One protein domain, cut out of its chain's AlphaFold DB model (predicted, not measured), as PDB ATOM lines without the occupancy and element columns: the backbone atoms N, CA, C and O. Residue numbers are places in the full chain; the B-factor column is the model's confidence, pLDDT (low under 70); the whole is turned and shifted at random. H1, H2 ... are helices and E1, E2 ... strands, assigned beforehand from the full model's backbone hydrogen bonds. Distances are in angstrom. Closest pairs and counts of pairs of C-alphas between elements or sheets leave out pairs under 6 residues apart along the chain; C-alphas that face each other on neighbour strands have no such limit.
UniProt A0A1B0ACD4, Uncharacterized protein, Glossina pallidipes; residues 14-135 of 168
ATOM      1  N   CYS A  14      64.583  34.475  84.020       43.72
ATOM      2  CA  CYS A  14      64.721  33.400  84.996       43.72
ATOM      3  C   CYS A  14      66.106  33.558  85.653       43.72
ATOM      4  O   CYS A  14      67.110  33.791  84.983       43.72
ATOM      5  N   VAL A  15      66.167  33.550  86.982       41.47
ATOM      6  CA  VAL A  15      67.414  33.747  87.731       41.47
ATOM      7  C   VAL A  15      67.493  32.622  88.741       41.47
ATOM      8  O   VAL A  15      66.946  32.721  89.835       41.47
ATOM      9  N   THR A  16      68.187  31.532  88.418       35.75
ATOM     10  CA  THR A  16      68.484  30.551  89.466       35.75
ATOM     11  C   THR A  16      69.644  31.072  90.309       35.75
ATOM     12  O   THR A  16      70.579  31.686  89.801       35.75
ATOM     13  N   VAL A  17      69.560  30.888  91.626       36.12
ATOM     14  CA  VAL A  17      70.468  31.538  92.587       36.12
ATOM     15  C   VAL A  17      71.918  31.062  92.399       36.12
ATOM     16  O   VAL A  17      72.843  31.795  92.711       36.12
ATOM     17  N   SER A  18      72.120  29.871  91.828       33.12
ATOM     18  CA  SER A  18      73.444  29.278  91.583       33.12
ATOM     19  C   SER A  18      73.925  29.404  90.130       33.12
ATOM     20  O   SER A  18      75.099  29.181  89.869       33.12
ATOM     21  N   ASN A  19      73.022  29.719  89.193       39.66
ATOM     22  CA  ASN A  19      73.273  29.872  87.757       39.66
ATOM     23  C   ASN A  19      72.235  30.846  87.175       39.66
ATOM     24  O   ASN A  19      71.033  30.569  87.206       39.66
ATOM     25  N   ILE A  20      72.651  31.980  86.611       46.50
ATOM     26  CA  ILE A  20      71.687  32.866  85.945       46.50
ATOM     27  C   ILE A  20      71.305  32.216  84.608       46.50
ATOM     28  O   ILE A  20      72.041  32.296  83.634       46.50
ATOM     29  N   SER A  21      70.171  31.520  84.571       44.19
ATOM     30  CA  SER A  21      69.644  30.912  83.349       44.19
ATOM     31  C   SER A  21      68.622  31.843  82.734       44.19
ATOM     32  O   SER A  21      67.464  31.835  83.139       44.19
ATOM     33  N   LEU A  22      69.027  32.638  81.748       47.12
ATOM     34  CA  LEU A  22      68.075  33.494  81.060       47.12
ATOM     35  C   LEU A  22      67.116  32.645  80.221       47.12
ATOM     36  O   LEU A  22      67.535  31.935  79.310       47.12
ATOM     37  N   ALA A  23      65.826  32.747  80.511       45.84
ATOM     38  CA  ALA A  23      64.775  32.174  79.688       45.84
ATOM     39  C   ALA A  23      63.832  33.293  79.276       45.84
ATOM     40  O   ALA A  23      63.316  34.008  80.136       45.84
ATOM     41  N   LEU A  24      63.599  33.427  77.972       49.41
ATOM     42  CA  LEU A  24      62.552  34.308  77.487       49.41
ATOM     43  C   LEU A  24      61.219  33.750  77.962       49.41
ATOM     44  O   LEU A  24      60.878  32.607  77.663       49.41
ATOM     45  N   VAL A  25      60.500  34.553  78.738       49.19
ATOM     46  CA  VAL A  25      59.135  34.237  79.119       49.19
ATOM     47  C   VAL A  25      58.235  35.382  78.687       49.19
ATOM     48  O   VAL A  25      58.378  36.539  79.079       49.19
ATOM     49  N   GLU A  26      57.296  35.035  77.834       51.50
ATOM     50  CA  GLU A  26      56.275  35.942  77.364       51.50
ATOM     51  C   GLU A  26      55.102  35.883  78.348       51.50
ATOM     52  O   GLU A  26      55.157  35.232  79.387       51.50
ATOM     53  N   ASN A  27      54.012  36.590  78.096       52.19
ATOM     54  CA  ASN A  27      52.799  36.302  78.864       52.19
ATOM     55  C   ASN A  27      52.129  35.063  78.234       52.19
ATOM     56  O   ASN A  27      52.071  34.968  77.007       52.19
ATOM     57  N   PRO A  28      51.563  34.143  79.026       49.31
ATOM     58  CA  PRO A  28      50.955  32.906  78.528       49.31
ATOM     59  C   PRO A  28      49.799  33.115  77.540       49.31
ATOM     60  O   PRO A  28      49.500  32.225  76.747       49.31
ATOM     61  N   HIS A  29      49.167  34.291  77.534       51.22
ATOM     62  CA  HIS A  29      48.127  34.644  76.566       51.22
ATOM     63  C   HIS A  29      48.662  35.292  75.279       51.22
ATOM     64  O   HIS A  29      47.866  35.660  74.417       51.22
ATOM     65  N   LYS A  30      49.984  35.471  75.156       61.53
ATOM     66  CA  LYS A  30      50.601  36.351  74.156       61.53
ATOM     67  C   LYS A  30      51.408  35.655  73.077       61.53
ATOM     68  O   LYS A  30      51.586  36.288  72.047       61.53
ATOM     69  N   GLN A  31      51.810  34.400  73.278       66.81
ATOM     70  CA  GLN A  31      52.400  33.568  72.234       66.81
ATOM     71  C   GLN A  31      51.737  32.196  72.186       66.81
ATOM     72  O   GLN A  31      51.500  31.574  73.224       66.81
ATOM     73  N   LYS A  32      51.432  31.747  70.968       79.88
ATOM     74  CA  LYS A  32      50.995  30.382  70.671       79.88
ATOM     75  C   LYS A  32      51.716  29.852  69.450       79.88
ATOM     76  O   LYS A  32      51.732  30.527  68.418       79.88
ATOM     77  N   SER A  33      52.241  28.640  69.549       84.69
ATOM     78  CA  SER A  33      52.681  27.880  68.385       84.69
ATOM     79  C   SER A  33      51.563  27.004  67.817       84.69
ATOM     80  O   SER A  33      50.661  26.551  68.524       84.69
ATOM     81  N   PHE A  34      51.629  26.763  66.509       85.75
ATOM     82  CA  PHE A  34      50.786  25.810  65.787       85.75
ATOM     83  C   PHE A  34      51.662  24.816  65.030       85.75
ATOM     84  O   PHE A  34      52.793  25.137  64.653       85.75
ATOM     85  N   ASP A  35      51.127  23.607  64.840       85.38
ATOM     86  CA  ASP A  35      51.765  22.498  64.125       85.38
ATOM     87  C   ASP A  35      53.242  22.305  64.521       85.38
ATOM     88  O   ASP A  35      54.140  22.304  63.682       85.38
ATOM     89  N   ASN A  36      53.501  22.192  65.829       80.62
ATOM     90  CA  ASN A  36      54.840  22.039  66.416       80.62
ATOM     91  C   ASN A  36      55.838  23.149  66.025       80.62
ATOM     92  O   ASN A  36      57.007  22.879  65.756       80.62
ATOM     93  N   GLY A  37      55.393  24.408  66.003       80.62
ATOM     94  CA  GLY A  37      56.268  25.556  65.746       80.62
ATOM     95  C   GLY A  37      56.469  25.870  64.264       80.62
ATOM     96  O   GLY A  37      57.363  26.645  63.923       80.62
ATOM     97  N   LEU A  38      55.632  25.320  63.375       82.88
ATOM     98  CA  LEU A  38      55.554  25.783  61.985       82.88
ATOM     99  C   LEU A  38      55.047  27.225  61.899       82.88
ATOM    100  O   LEU A  38      55.426  27.962  60.989       82.88
ATOM    101  N   GLN A  39      54.194  27.632  62.839       85.69
ATOM    102  CA  GLN A  39      53.702  28.999  62.940       85.69
ATOM    103  C   GLN A  39      53.723  29.461  64.392       85.69
ATOM    104  O   GLN A  39      53.381  28.697  65.292       85.69
ATOM    105  N   PHE A  40      54.078  30.729  64.594       84.44
ATOM    106  CA  PHE A  40      53.990  31.412  65.878       84.44
ATOM    107  C   PHE A  40      53.064  32.613  65.738       84.44
ATOM    108  O   PHE A  40      53.205  33.423  64.820       84.44
ATOM    109  N   PHE A  41      52.117  32.725  66.660       83.94
ATOM    110  CA  PHE A  41      51.252  33.883  66.797       83.94
ATOM    111  C   PHE A  41      51.647  34.647  68.052       83.94
ATOM    112  O   PHE A  41      51.524  34.098  69.145       83.94
ATOM    113  N   CYS A  42      52.073  35.901  67.886       75.69
ATOM    114  CA  CYS A  42      52.403  36.810  68.980       75.69
ATOM    115  C   CYS A  42      51.398  37.967  69.038       75.69
ATOM    116  O   CYS A  42      50.882  38.398  68.002       75.69
ATOM    117  N   GLN A  43      51.093  38.479  70.230       63.75
ATOM    118  CA  GLN A  43      50.019  39.462  70.422       63.75
ATOM    119  C   GLN A  43      50.227  40.791  69.677       63.75
ATOM    120  O   GLN A  43      49.257  41.467  69.340       63.75
ATOM    121  N   HIS A  44      51.477  41.174  69.428       66.19
ATOM    122  CA  HIS A  44      51.868  42.374  68.695       66.19
ATOM    123  C   HIS A  44      52.283  42.045  67.252       66.19
ATOM    124  O   HIS A  44      52.897  42.862  66.564       66.19
ATOM    125  N   GLY A  45      51.924  40.852  66.772       74.56
ATOM    126  CA  GLY A  45      52.124  40.417  65.400       74.56
ATOM    127  C   GLY A  45      53.515  39.841  65.107       74.56
ATOM    128  O   GLY A  45      54.315  39.600  66.012       74.56
ATOM    129  N   PRO A  46      53.827  39.607  63.818       80.75
ATOM    130  CA  PRO A  46      55.017  38.855  63.409       80.75
ATOM    131  C   PRO A  46      56.358  39.479  63.821       80.75
ATOM    132  O   PRO A  46      57.342  38.761  63.976       80.75
ATOM    133  N   ALA A  47      56.410  40.802  64.002       78.56
ATOM    134  CA  ALA A  47      57.629  41.499  64.409       78.56
ATOM    135  C   ALA A  47      58.056  41.144  65.844       78.56
ATOM    136  O   ALA A  47      59.248  41.004  66.103       78.56
ATOM    137  N   GLU A  48      57.094  40.946  66.751       74.19
ATOM    138  CA  GLU A  48      57.359  40.472  68.116       74.19
ATOM    139  C   GLU A  48      57.908  39.045  68.082       74.19
ATOM    140  O   GLU A  48      58.989  38.803  68.611       74.19
ATOM    141  N   CYS A  49      57.259  38.135  67.344       78.19
ATOM    142  CA  CYS A  49      57.763  36.769  67.185       78.19
ATOM    143  C   CYS A  49      59.189  36.749  66.614       78.19
ATOM    144  O   CYS A  49      60.037  35.981  67.068       78.19
ATOM    145  N   MET A  50      59.479  37.599  65.625       83.19
ATOM    146  CA  MET A  50      60.825  37.724  65.069       83.19
ATOM    147  C   MET A  50      61.823  38.213  66.126       83.19
ATOM    148  O   MET A  50      62.888  37.616  66.261       83.19
ATOM    149  N   GLY A  51      61.471  39.244  66.898       79.31
ATOM    150  CA  GLY A  51      62.302  39.765  67.986       79.31
ATOM    151  C   GLY A  51      62.598  38.718  69.064       79.31
ATOM    152  O   GLY A  51      63.752  38.547  69.458       79.31
ATOM    153  N   ASN A  52      61.591  37.944  69.473       77.38
ATOM    154  CA  ASN A  52      61.747  36.885  70.475       77.38
ATOM    155  C   ASN A  52      62.677  35.771  69.968       77.38
ATOM    156  O   ASN A  52      63.541  35.284  70.705       77.38
ATOM    157  N   ARG A  53      62.579  35.408  68.678       83.94
ATOM    158  CA  ARG A  53      63.524  34.468  68.052       83.94
ATOM    159  C   ARG A  53      64.941  35.024  68.028       83.94
ATOM    160  O   ARG A  53      65.876  34.302  68.362       83.94
ATOM    161  N   GLN A  54      65.104  36.297  67.667       86.62
ATOM    162  CA  GLN A  54      66.414  36.943  67.606       86.62
ATOM    163  C   GLN A  54      67.107  36.917  68.966       86.62
ATOM    164  O   GLN A  54      68.252  36.479  69.068       86.62
ATOM    165  N   GLN A  55      66.394  37.312  70.021       83.19
ATOM    166  CA  GLN A  55      66.918  37.279  71.383       83.19
ATOM    167  C   GLN A  55      67.259  35.857  71.827       83.19
ATOM    168  O   GLN A  55      68.343  35.637  72.365       83.19
ATOM    169  N   SER A  56      66.390  34.884  71.534       84.25
ATOM    170  CA  SER A  56      66.652  33.472  71.841       84.25
ATOM    171  C   SER A  56      67.933  32.984  71.172       84.25
ATOM    172  O   SER A  56      68.768  32.344  71.806       84.25
ATOM    173  N   CYS A  57      68.114  33.328  69.897       88.56
ATOM    174  CA  CYS A  57      69.291  32.954  69.132       88.56
ATOM    175  C   CYS A  57      70.573  33.592  69.662       88.56
ATOM    176  O   CYS A  57      71.606  32.931  69.651       88.56
ATOM    177  N   VAL A  58      70.534  34.841  70.136       89.25
ATOM    178  CA  VAL A  58      71.704  35.473  70.764       89.25
ATOM    179  C   VAL A  58      72.049  34.798  72.087       89.25
ATOM    180  O   VAL A  58      73.200  34.427  72.309       89.25
ATOM    181  N   LEU A  59      71.050  34.584  72.942       83.12
ATOM    182  CA  LEU A  59      71.242  33.958  74.250       83.12
ATOM    183  C   LEU A  59      71.761  32.521  74.137       83.12
ATOM    184  O   LEU A  59      72.577  32.102  74.955       83.12
ATOM    185  N   HIS A  60      71.352  31.794  73.095       87.56
ATOM    186  CA  HIS A  60      71.791  30.425  72.833       87.56
ATOM    187  C   HIS A  60      73.286  30.299  72.478       87.56
ATOM    188  O   HIS A  60      73.849  29.215  72.606       87.56
ATOM    189  N   GLN A  61      73.955  31.381  72.061       88.31
ATOM    190  CA  GLN A  61      75.369  31.333  71.658       88.31
ATOM    191  C   GLN A  61      76.333  31.071  72.819       88.31
ATOM    192  O   GLN A  61      77.468  30.654  72.592       88.31
ATOM    193  N   SER A  62      75.910  31.352  74.052       85.50
ATOM    194  CA  SER A  62      76.757  31.270  75.236       85.50
ATOM    195  C   SER A  62      76.092  30.431  76.313       85.50
ATOM    196  O   SER A  62      74.887  30.515  76.512       85.50
ATOM    197  N   GLN A  63      76.893  29.650  77.034       83.00
ATOM    198  CA  GLN A  63      76.499  29.046  78.310       83.00
ATOM    199  C   GLN A  63      76.978  29.889  79.504       83.00
ATOM    200  O   GLN A  63      76.584  29.625  80.635       83.00
ATOM    201  N   ASP A  64      77.829  30.895  79.258       79.31
ATOM    202  CA  ASP A  64      78.262  31.853  80.273       79.31
ATOM    203  C   ASP A  64      77.115  32.839  80.567       79.31
ATOM    204  O   ASP A  64      76.669  33.545  79.647       79.31
ATOM    205  N   PRO A  65      76.652  32.923  81.826       71.88
ATOM    206  CA  PRO A  65      75.592  33.841  82.209       71.88
ATOM    207  C   PRO A  65      75.973  35.322  82.108       71.88
ATOM    208  O   PRO A  65      75.099  36.169  81.926       71.88
ATOM    209  N   VAL A  66      77.257  35.674  82.218       80.06
ATOM    210  CA  VAL A  66      77.707  37.076  82.196       80.06
ATOM    211  C   VAL A  66      77.359  37.781  80.875       80.06
ATOM    212  O   VAL A  66      76.691  38.821  80.925       80.06
ATOM    213  N   PRO A  67      77.759  37.280  79.690       83.44
ATOM    214  CA  PRO A  67      77.380  37.894  78.422       83.44
ATOM    215  C   PRO A  67      75.868  37.816  78.167       83.44
ATOM    216  O   PRO A  67      75.293  38.779  77.663       83.44
ATOM    217  N   GLN A  68      75.185  36.744  78.588       78.62
ATOM    218  CA  GLN A  68      73.726  36.643  78.464       78.62
ATOM    219  C   GLN A  68      73.002  37.755  79.235       78.62
ATOM    220  O   GLN A  68      72.117  38.416  78.692       78.62
ATOM    221  N   VAL A  69      73.410  38.013  80.482       75.12
ATOM    222  CA  VAL A  69      72.847  39.089  81.311       75.12
ATOM    223  C   VAL A  69      73.190  40.462  80.740       75.12
ATOM    224  O   VAL A  69      72.329  41.337  80.716       75.12
ATOM    225  N   LYS A  70      74.412  40.673  80.236       79.44
ATOM    226  CA  LYS A  70      74.778  41.936  79.570       79.44
ATOM    227  C   LYS A  70      73.895  42.210  78.354       79.44
ATOM    228  O   LYS A  70      73.390  43.324  78.212       79.44
ATOM    229  N   PHE A  71      73.673  41.196  77.517       82.69
ATOM    230  CA  PHE A  71      72.789  41.293  76.359       82.69
ATOM    231  C   PHE A  71      71.357  41.626  76.786       82.69
ATOM    232  O   PHE A  71      70.775  42.591  76.292       82.69
ATOM    233  N   ALA A  72      70.825  40.873  77.750       75.50
ATOM    234  CA  ALA A  72      69.499  41.062  78.326       75.50
ATOM    235  C   ALA A  72      69.282  42.486  78.839       75.50
ATOM    236  O   ALA A  72      68.337  43.163  78.441       75.50
ATOM    237  N   VAL A  73      70.199  42.966  79.681       75.00
ATOM    238  CA  VAL A  73      70.155  44.316  80.250       75.00
ATOM    239  C   VAL A  73      70.194  45.365  79.147       75.00
ATOM    240  O   VAL A  73      69.397  46.298  79.175       75.00
ATOM    241  N   CYS A  74      71.073  45.211  78.155       79.94
ATOM    242  CA  CYS A  74      71.126  46.140  77.034       79.94
ATOM    243  C   CYS A  74      69.799  46.169  76.263       79.94
ATOM    244  O   CYS A  74      69.232  47.245  76.077       79.94
ATOM    245  N   GLN A  75      69.255  45.006  75.894       74.81
ATOM    246  CA  GLN A  75      67.973  44.893  75.190       74.81
ATOM    247  C   GLN A  75      66.827  45.554  75.964       74.81
ATOM    248  O   GLN A  75      66.009  46.259  75.381       74.81
ATOM    249  N   MET A  76      66.806  45.405  77.291       68.00
ATOM    250  CA  MET A  76      65.792  46.020  78.155       68.00
ATOM    251  C   MET A  76      65.862  47.554  78.206       68.00
ATOM    252  O   MET A  76      64.885  48.190  78.593       68.00
ATOM    253  N   THR A  77      66.995  48.166  77.846       67.62
ATOM    254  CA  THR A  77      67.151  49.636  77.827       67.62
ATOM    255  C   THR A  77      66.751  50.276  76.500       67.62
ATOM    256  O   THR A  77      66.736  51.503  76.389       67.62
ATOM    257  N   LYS A  78      66.448  49.467  75.483       67.50
ATOM    258  CA  LYS A  78      66.255  49.924  74.107       67.50
ATOM    259  C   LYS A  78      64.780  49.877  73.721       67.50
ATOM    260  O   LYS A  78      64.007  49.047  74.201       67.50
ATOM    261  N   LEU A  79      64.381  50.822  72.867       56.06
ATOM    262  CA  LEU A  79      62.981  50.976  72.480       56.06
ATOM    263  C   LEU A  79      62.557  50.053  71.321       56.06
ATOM    264  O   LEU A  79      61.359  49.891  71.093       56.06
ATOM    265  N   ASP A  80      63.504  49.431  70.615       56.16
ATOM    266  CA  ASP A  80      63.264  48.705  69.369       56.16
ATOM    267  C   ASP A  80      64.121  47.432  69.196       56.16
ATOM    268  O   ASP A  80      65.130  47.216  69.870       56.16
ATOM    269  N   THR A  81      63.714  46.581  68.247       54.19
ATOM    270  CA  THR A  81      64.414  45.345  67.843       54.19
ATOM    271  C   THR A  81      65.714  45.607  67.076       54.19
ATOM    272  O   THR A  81      66.561  44.719  66.984       54.19
ATOM    273  N   SER A  82      65.917  46.823  66.547       58.62
ATOM    274  CA  SER A  82      67.154  47.196  65.837       58.62
ATOM    275  C   SER A  82      68.392  47.157  66.749       58.62
ATOM    276  O   SER A  82      69.526  47.040  66.283       58.62
ATOM    277  N   SER A  83      68.159  47.140  68.063       72.62
ATOM    278  CA  SER A  83      69.168  47.058  69.111       72.62
ATOM    279  C   SER A  83      69.810  45.679  69.309       72.62
ATOM    280  O   SER A  83      70.786  45.591  70.053       72.62
ATOM    281  N   VAL A  84      69.314  44.599  68.678       81.31
ATOM    282  CA  VAL A  84      69.864  43.238  68.884       81.31
ATOM    283  C   VAL A  84      71.343  43.188  68.524       81.31
ATOM    284  O   VAL A  84      72.145  42.725  69.326       81.31
ATOM    285  N   LYS A  85      71.722  43.735  67.364       89.38
ATOM    286  CA  LYS A  85      73.122  43.779  66.927       89.38
ATOM    287  C   LYS A  85      74.010  44.516  67.933       89.38
ATOM    288  O   LYS A  85      75.017  43.968  68.372       89.38
ATOM    289  N   GLU A  86      73.616  45.735  68.300       90.00
ATOM    290  CA  GLU A  86      74.361  46.584  69.236       90.00
ATOM    291  C   GLU A  86      74.536  45.880  70.587       90.00
ATOM    292  O   GLU A  86      75.640  45.804  71.122       90.00
ATOM    293  N   CYS A  87      73.456  45.317  71.125       87.12
ATOM    294  CA  CYS A  87      73.486  44.641  72.413       87.12
ATOM    295  C   CYS A  87      74.273  43.335  72.386       87.12
ATOM    296  O   CYS A  87      74.917  43.016  73.385       87.12
ATOM    297  N   SER A  88      74.248  42.588  71.277       91.56
ATOM    298  CA  SER A  88      75.102  41.411  71.107       91.56
ATOM    299  C   SER A  88      76.569  41.812  71.183       91.56
ATOM    300  O   SER A  88      77.315  41.264  71.987       91.56
ATOM    301  N   GLU A  89      76.961  42.832  70.420       93.56
ATOM    302  CA  GLU A  89      78.347  43.299  70.349       93.56
ATOM    303  C   GLU A  89      78.834  43.841  71.702       93.56
ATOM    304  O   GLU A  89      79.914  43.469  72.163       93.56
ATOM    305  N   LEU A  90      78.013  44.633  72.404       91.19
ATOM    306  CA  LEU A  90      78.310  45.118  73.760       91.19
ATOM    307  C   LEU A  90      78.426  43.988  74.793       91.19
ATOM    308  O   LEU A  90      79.175  44.102  75.768       91.19
ATOM    309  N   ALA A  91      77.686  42.900  74.594       88.50
ATOM    310  CA  ALA A  91      77.760  41.711  75.428       88.50
ATOM    311  C   ALA A  91      78.940  40.790  75.075       88.50
ATOM    312  O   ALA A  91      79.200  39.849  75.822       88.50
ATOM    313  N   GLY A  92      79.659  41.052  73.977       94.81
ATOM    314  CA  GLY A  92      80.696  40.160  73.453       94.81
ATOM    315  C   GLY A  92      80.140  38.902  72.774       94.81
ATOM    316  O   GLY A  92      80.840  37.897  72.687       94.81
ATOM    317  N   LEU A  93      78.884  38.943  72.324       93.31
ATOM    318  CA  LEU A  93      78.204  37.889  71.570       93.31
ATOM    319  C   LEU A  93      78.176  38.236  70.075       93.31
ATOM    320  O   LEU A  93      78.256  39.404  69.690       93.31
ATOM    321  N   SER A  94      78.022  37.228  69.213       94.12
ATOM    322  CA  SER A  94      77.875  37.467  67.776       94.12
ATOM    323  C   SER A  94      76.528  38.120  67.478       94.12
ATOM    324  O   SER A  94      75.477  37.699  67.973       94.12
ATOM    325  N   SER A  95      76.542  39.135  66.620       91.31
ATOM    326  CA  SER A  95      75.327  39.685  66.021       91.31
ATOM    327  C   SER A  95      74.856  38.888  64.797       91.31
ATOM    328  O   SER A  95      73.716  39.062  64.364       91.31
ATOM    329  N   ASP A  96      75.682  37.978  64.263       94.56
ATOM    330  CA  ASP A  96      75.282  37.064  63.192       94.56
ATOM    331  C   ASP A  96      74.550  35.846  63.764       94.56
ATOM    332  O   ASP A  96      75.149  34.899  64.276       94.56
ATOM    333  N   ILE A  97      73.224  35.900  63.672       93.44
ATOM    334  CA  ILE A  97      72.297  34.861  64.133       93.44
ATOM    335  C   ILE A  97      71.511  34.229  62.982       93.44
ATOM    336  O   ILE A  97      70.556  33.492  63.228       93.44
ATOM    337  N   ASN A  98      71.889  34.488  61.726       94.50
ATOM    338  CA  ASN A  98      71.111  34.065  60.556       94.50
ATOM    339  C   ASN A  98      70.907  32.549  60.500       94.50
ATOM    340  O   ASN A  98      69.816  32.088  60.165       94.50
ATOM    341  N   GLN A  99      71.930  31.774  60.866       95.94
ATOM    342  CA  GLN A  99      71.819  30.319  60.912       95.94
ATOM    343  C   GLN A  99      70.754  29.873  61.921       95.94
ATOM    344  O   GLN A  99      69.894  29.077  61.569       95.94
ATOM    345  N   CYS A 100      70.768  30.412  63.143       95.12
ATOM    346  CA  CYS A 100      69.776  30.074  64.167       95.12
ATOM    347  C   CYS A 100      68.366  30.563  63.790       95.12
ATOM    348  O   CYS A 100      67.379  29.841  63.939       95.12
ATOM    349  N   MET A 101      68.268  31.773  63.236       93.31
ATOM    350  CA  MET A 101      66.999  32.366  62.809       93.31
ATOM    351  C   MET A 101      66.289  31.531  61.744       93.31
ATOM    352  O   MET A 101      65.065  31.481  61.745       93.31
ATOM    353  N   ASN A 102      67.038  30.849  60.877       94.50
ATOM    354  CA  ASN A 102      66.487  30.075  59.764       94.50
ATOM    355  C   ASN A 102      66.566  28.552  59.966       94.50
ATOM    356  O   ASN A 102      66.242  27.803  59.046       94.50
ATOM    357  N   SER A 103      66.994  28.074  61.139       94.62
ATOM    358  CA  SER A 103      67.101  26.642  61.439       94.62
ATOM    359  C   SER A 103      66.027  26.159  62.410       94.62
ATOM    360  O   SER A 103      65.385  26.943  63.110       94.62
ATOM    361  N   GLU A 104      65.889  24.837  62.509       94.75
ATOM    362  CA  GLU A 104      65.089  24.172  63.542       94.75
ATOM    363  C   GLU A 104      65.487  24.614  64.959       94.75
ATOM    364  O   GLU A 104      64.619  24.760  65.816       94.75
ATOM    365  N   THR A 105      66.766  24.933  65.198       93.69
ATOM    366  CA  THR A 105      67.248  25.450  66.487       93.69
ATOM    367  C   THR A 105      66.457  26.673  66.937       93.69
ATOM    368  O   THR A 105      65.976  26.700  68.065       93.69
ATOM    369  N   GLY A 106      66.261  27.668  66.066       88.88
ATOM    370  CA  GLY A 106      65.483  28.856  66.422       88.88
ATOM    371  C   GLY A 106      64.019  28.538  66.737       88.88
ATOM    372  O   GLY A 106      63.446  29.142  67.638       88.88
ATOM    373  N   THR A 107      63.429  27.560  66.043       90.31
ATOM    374  CA  THR A 107      62.055  27.104  66.300       90.31
ATOM    375  C   THR A 107      61.956  26.412  67.658       90.31
ATOM    376  O   THR A 107      61.080  26.747  68.452       90.31
ATOM    377  N   LEU A 108      62.883  25.500  67.965       89.81
ATOM    378  CA  LEU A 108      62.940  24.806  69.255       89.81
ATOM    379  C   LEU A 108      63.145  25.777  70.418       89.81
ATOM    380  O   LEU A 108      62.519  25.618  71.462       89.81
ATOM    381  N   LEU A 109      63.972  26.809  70.235       84.56
ATOM    382  CA  LEU A 109      64.174  27.838  71.253       84.56
ATOM    383  C   LEU A 109      62.889  28.632  71.540       84.56
ATOM    384  O   LEU A 109      62.589  28.897  72.701       84.56
ATOM    385  N   GLN A 110      62.102  28.973  70.514       80.56
ATOM    386  CA  GLN A 110      60.814  29.651  70.708       80.56
ATOM    387  C   GLN A 110      59.762  28.749  71.359       80.56
ATOM    388  O   GLN A 110      59.011  29.215  72.215       80.56
ATOM    389  N   LEU A 111      59.717  27.466  70.987       83.69
ATOM    390  CA  LEU A 111      58.849  26.480  71.638       83.69
ATOM    391  C   LEU A 111      59.213  26.306  73.114       83.69
ATOM    392  O   LEU A 111      58.329  26.222  73.962       83.69
ATOM    393  N   GLU A 112      60.504  26.285  73.434       82.44
ATOM    394  CA  GLU A 112      60.961  26.196  74.817       82.44
ATOM    395  C   GLU A 112      60.602  27.459  75.607       82.44
ATOM    396  O   GLU A 112      60.097  27.358  76.724       82.44
ATOM    397  N   ALA A 113      60.764  28.645  75.014       76.31
ATOM    398  CA  ALA A 113      60.319  29.902  75.616       76.31
ATOM    399  C   ALA A 113      58.802  29.898  75.895       76.31
ATOM    400  O   ALA A 113      58.371  30.251  76.996       76.31
ATOM    401  N   GLU A 114      57.982  29.431  74.947       75.62
ATOM    402  CA  GLU A 114      56.535  29.251  75.133       75.62
ATOM    403  C   GLU A 114      56.225  28.254  76.260       75.62
ATOM    404  O   GLU A 114      55.429  28.546  77.154       75.62
ATOM    405  N   ARG A 115      56.898  27.099  76.277       80.94
ATOM    406  CA  ARG A 115      56.713  26.062  77.301       80.94
ATOM    407  C   ARG A 115      57.034  26.588  78.699       80.94
ATOM    408  O   ARG A 115      56.253  26.382  79.632       80.94
ATOM    409  N   ILE A 116      58.169  27.271  78.860       74.00
ATOM    410  CA  ILE A 116      58.568  27.890  80.131       74.00
ATOM    411  C   ILE A 116      57.531  28.947  80.524       74.00
ATOM    412  O   ILE A 116      57.064  28.959  81.665       74.00
ATOM    413  N   THR A 117      57.098  29.773  79.573       71.31
ATOM    414  CA  THR A 117      56.071  30.794  79.788       71.31
ATOM    415  C   THR A 117      54.774  30.224  80.344       71.31
ATOM    416  O   THR A 117      54.256  30.718  81.347       71.31
ATOM    417  N   HIS A 118      54.246  29.173  79.718       76.25
ATOM    418  CA  HIS A 118      53.023  28.518  80.179       76.25
ATOM    419  C   HIS A 118      53.205  27.852  81.539       76.25
ATOM    420  O   HIS A 118      52.271  27.861  82.334       76.25
ATOM    421  N   SER A 119      54.398  27.322  81.829       77.50
ATOM    422  CA  SER A 119      54.669  26.651  83.105       77.50
ATOM    423  C   SER A 119      54.623  27.594  84.311       77.50
ATOM    424  O   SER A 119      54.141  27.196  85.369       77.50
ATOM    425  N   TYR A 120      55.067  28.845  84.149       74.06
ATOM    426  CA  TYR A 120      55.072  29.837  85.230       74.06
ATOM    427  C   TYR A 120      53.882  30.794  85.202       74.06
ATOM    428  O   TYR A 120      53.605  31.435  86.211       74.06
ATOM    429  N   ALA A 121      53.193  30.895  84.061       75.75
ATOM    430  CA  ALA A 121      52.016  31.730  83.849       75.75
ATOM    431  C   ALA A 121      52.117  33.138  84.488       75.75
ATOM    432  O   ALA A 121      51.253  33.522  85.283       75.75
ATOM    433  N   PRO A 122      53.167  33.924  84.175       69.44
ATOM    434  CA  PRO A 122      53.402  35.208  84.827       69.44
ATOM    435  C   PRO A 122      52.252  36.193  84.609       69.44
ATOM    436  O   PRO A 122      51.780  36.409  83.489       69.44
ATOM    437  N   SER A 123      51.847  36.863  85.687       72.62
ATOM    438  CA  SER A 123      50.835  37.925  85.659       72.62
ATOM    439  C   SER A 123      51.401  39.280  85.217       72.62
ATOM    440  O   SER A 123      50.656  40.149  84.761       72.62
ATOM    441  N   PHE A 124      52.720  39.464  85.320       69.81
ATOM    442  CA  PHE A 124      53.428  40.709  85.026       69.81
ATOM    443  C   PHE A 124      54.816  40.428  84.440       69.81
ATOM    444  O   PHE A 124      55.441  39.424  84.765       69.81
ATOM    445  N   ILE A 125      55.317  41.324  83.586       66.81
ATOM    446  CA  ILE A 125      56.672  41.242  83.029       66.81
ATOM    447  C   ILE A 125      57.445  42.513  83.412       66.81
ATOM    448  O   ILE A 125      56.902  43.611  83.248       66.81
ATOM    449  N   PRO A 126      58.705  42.389  83.861       69.62
ATOM    450  CA  PRO A 126      59.458  41.137  84.008       69.62
ATOM    451  C   PRO A 126      59.017  40.311  85.221       69.62
ATOM    452  O   PRO A 126      58.645  40.862  86.254       69.62
ATOM    453  N   THR A 127      59.082  38.986  85.079       72.25
ATOM    454  CA  THR A 127      58.936  38.011  86.169       72.25
ATOM    455  C   THR A 127      60.299  37.387  86.470       72.25
ATOM    456  O   THR A 127      61.051  37.046  85.557       72.25
ATOM    457  N   ILE A 128      60.617  37.267  87.755       74.69
ATOM    458  CA  ILE A 128      61.875  36.761  88.290       74.69
ATOM    459  C   ILE A 128      61.557  35.496  89.075       74.69
ATOM    460  O   ILE A 128      60.735  35.494  89.990       74.69
ATOM    461  N   ILE A 129      62.204  34.405  88.683       75.75
ATOM    462  CA  ILE A 129      61.961  33.074  89.237       75.75
ATOM    463  C   ILE A 129      63.258  32.592  89.852       75.75
ATOM    464  O   ILE A 129      64.262  32.491  89.147       75.75
ATOM    465  N   TYR A 130      63.210  32.256  91.139       75.69
ATOM    466  CA  TYR A 130      64.358  31.765  91.887       75.69
ATOM    467  C   TYR A 130      64.261  30.258  92.063       75.69
ATOM    468  O   TYR A 130      63.298  29.744  92.617       75.69
ATOM    469  N   ASN A 131      65.282  29.535  91.594       72.94
ATOM    470  CA  ASN A 131      65.370  28.071  91.710       72.94
ATOM    471  C   ASN A 131      64.120  27.339  91.179       72.94
ATOM    472  O   ASN A 131      63.687  26.343  91.750       72.94
ATOM    473  N   GLY A 132      63.526  27.861  90.105       74.19
ATOM    474  CA  GLY A 132      62.320  27.296  89.503       74.19
ATOM    475  C   GLY A 132      61.030  27.524  90.296       74.19
ATOM    476  O   GLY A 132      60.023  26.889  90.001       74.19
ATOM    477  N   VAL A 133      61.036  28.416  91.292       80.75
ATOM    478  CA  VAL A 133      59.850  28.778  92.076       80.75
ATOM    479  C   VAL A 133      59.581  30.274  91.934       80.75
ATOM    480  O   VAL A 133      60.463  31.111  92.141       80.75
ATOM    481  N   PHE A 134      58.351  30.612  91.547       80.81
ATOM    482  CA  PHE A 134      57.876  31.990  91.571       80.81
ATOM    483  C   PHE A 134      57.379  32.332  92.977       80.81
ATOM    484  O   PHE A 134      56.477  31.678  93.501       80.81
ATOM    485  N   GLU A 135      57.940  33.382  93.568       85.12
ATOM    486  CA  GLU A 135      57.515  33.909  94.863       85.12
ATOM    487  C   GLU A 135      57.250  35.409  94.736       85.12
ATOM    488  O   GLU A 135      58.166  36.182  94.452       85.12
TER     489      GLU A 135
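What this domain is: This is residues 14 to 135 of the 168 residues of an uncharacterized protein of Glossina pallidipes (UniProt A0A1B0ACD4). A helix, H1, runs through the middle from a small two-stranded hairpin, E1 and E2, at its first end to a helical hairpin, H2 and H3, at its other end, while the long helix H5 crosses it nearly at a right angle and also packs on E1. Short H4 packs on the later part of H1, and two long unnamed stretches, residues 14 to 30 and 121 to 135, complete the body. The printed part has 122 residues with two named strands and then five named helices, in the order E1, E2, H1, H2, H3, H4, H5; the sheet E1 - E2 is antiparallel and the class is mostly helix. The whole is compact, with a radius of gyration of the C-alphas of 13.7 A, and rounded, spanning 34 by 33 by 26 A.

Where its parts are: After residues 14 to 30, E1 holds residues 31 to 34, beginning at C-alpha 31 at (52.400, 33.568, 72.234), and E2 holds residues 39 to 42. H1 is residues 46 to 59, 20.1 A long, from C-alpha 46 at (55.017, 38.855, 63.409). H2 is residues 65 to 76, 16.1 A; H3 is residues 83 to 91, 11.9 A; H4 is residues 98 to 101. H5, the longest helix, is residues 104 to 120, 24.6 A, ending at C-alpha 120 at (55.072, 29.837, 85.230).

How they stand to each other: H1 is the hub, touching H3, H4 and H5. With its residues 52 to 57 alone it touches H5, about perpendicular at 82 degrees; the closest C-alphas are those of Arg 53 and Gln 110, 6.1 A. H1 touches H4 with residues 53 to 57 alone, closest at the C-alphas of Cys 57 and Cys 100, 5.8 A. H1 and H3 only just touch, with 3 pairs of C-alphas within 8 A, closest Val 58 and Ser 88 at 6.9 A. H2 and H3 form a helical hairpin and touch, closest at the C-alphas of Pro 67 and Ala 91, 4.9 A; they run opposite ways at a shallow tilt of 33 degrees, only just short of steep. E1 and E2 form an antiparallel hairpin, with N 32 and O 41 at 3.0 A and N 41 and O 32 at 2.8 A, within hydrogen-bond range. The closest C-alphas of E2 and H1 are those of Cys 42 and Cys 49, 5.7 A, and of E1 and H5 those of Gln 31 and Glu 114, 6.6 A. H2 and H5 are apart. In H1, H2, H3 and H5 every O i to N i+4 pair is within hydrogen-bond range; H4 is too short for such a pair.

The domain as a whole: The C-alphas farthest apart, those of Gln 99 and Glu 135, are 37.0 A apart. The printed part has no cut and no link between named elements is long. The mean pLDDT of the printed part is 75.8, and it is under 70 at residues 14 to 31, 43 to 44, 76 to 82, 122 and 124 to 126.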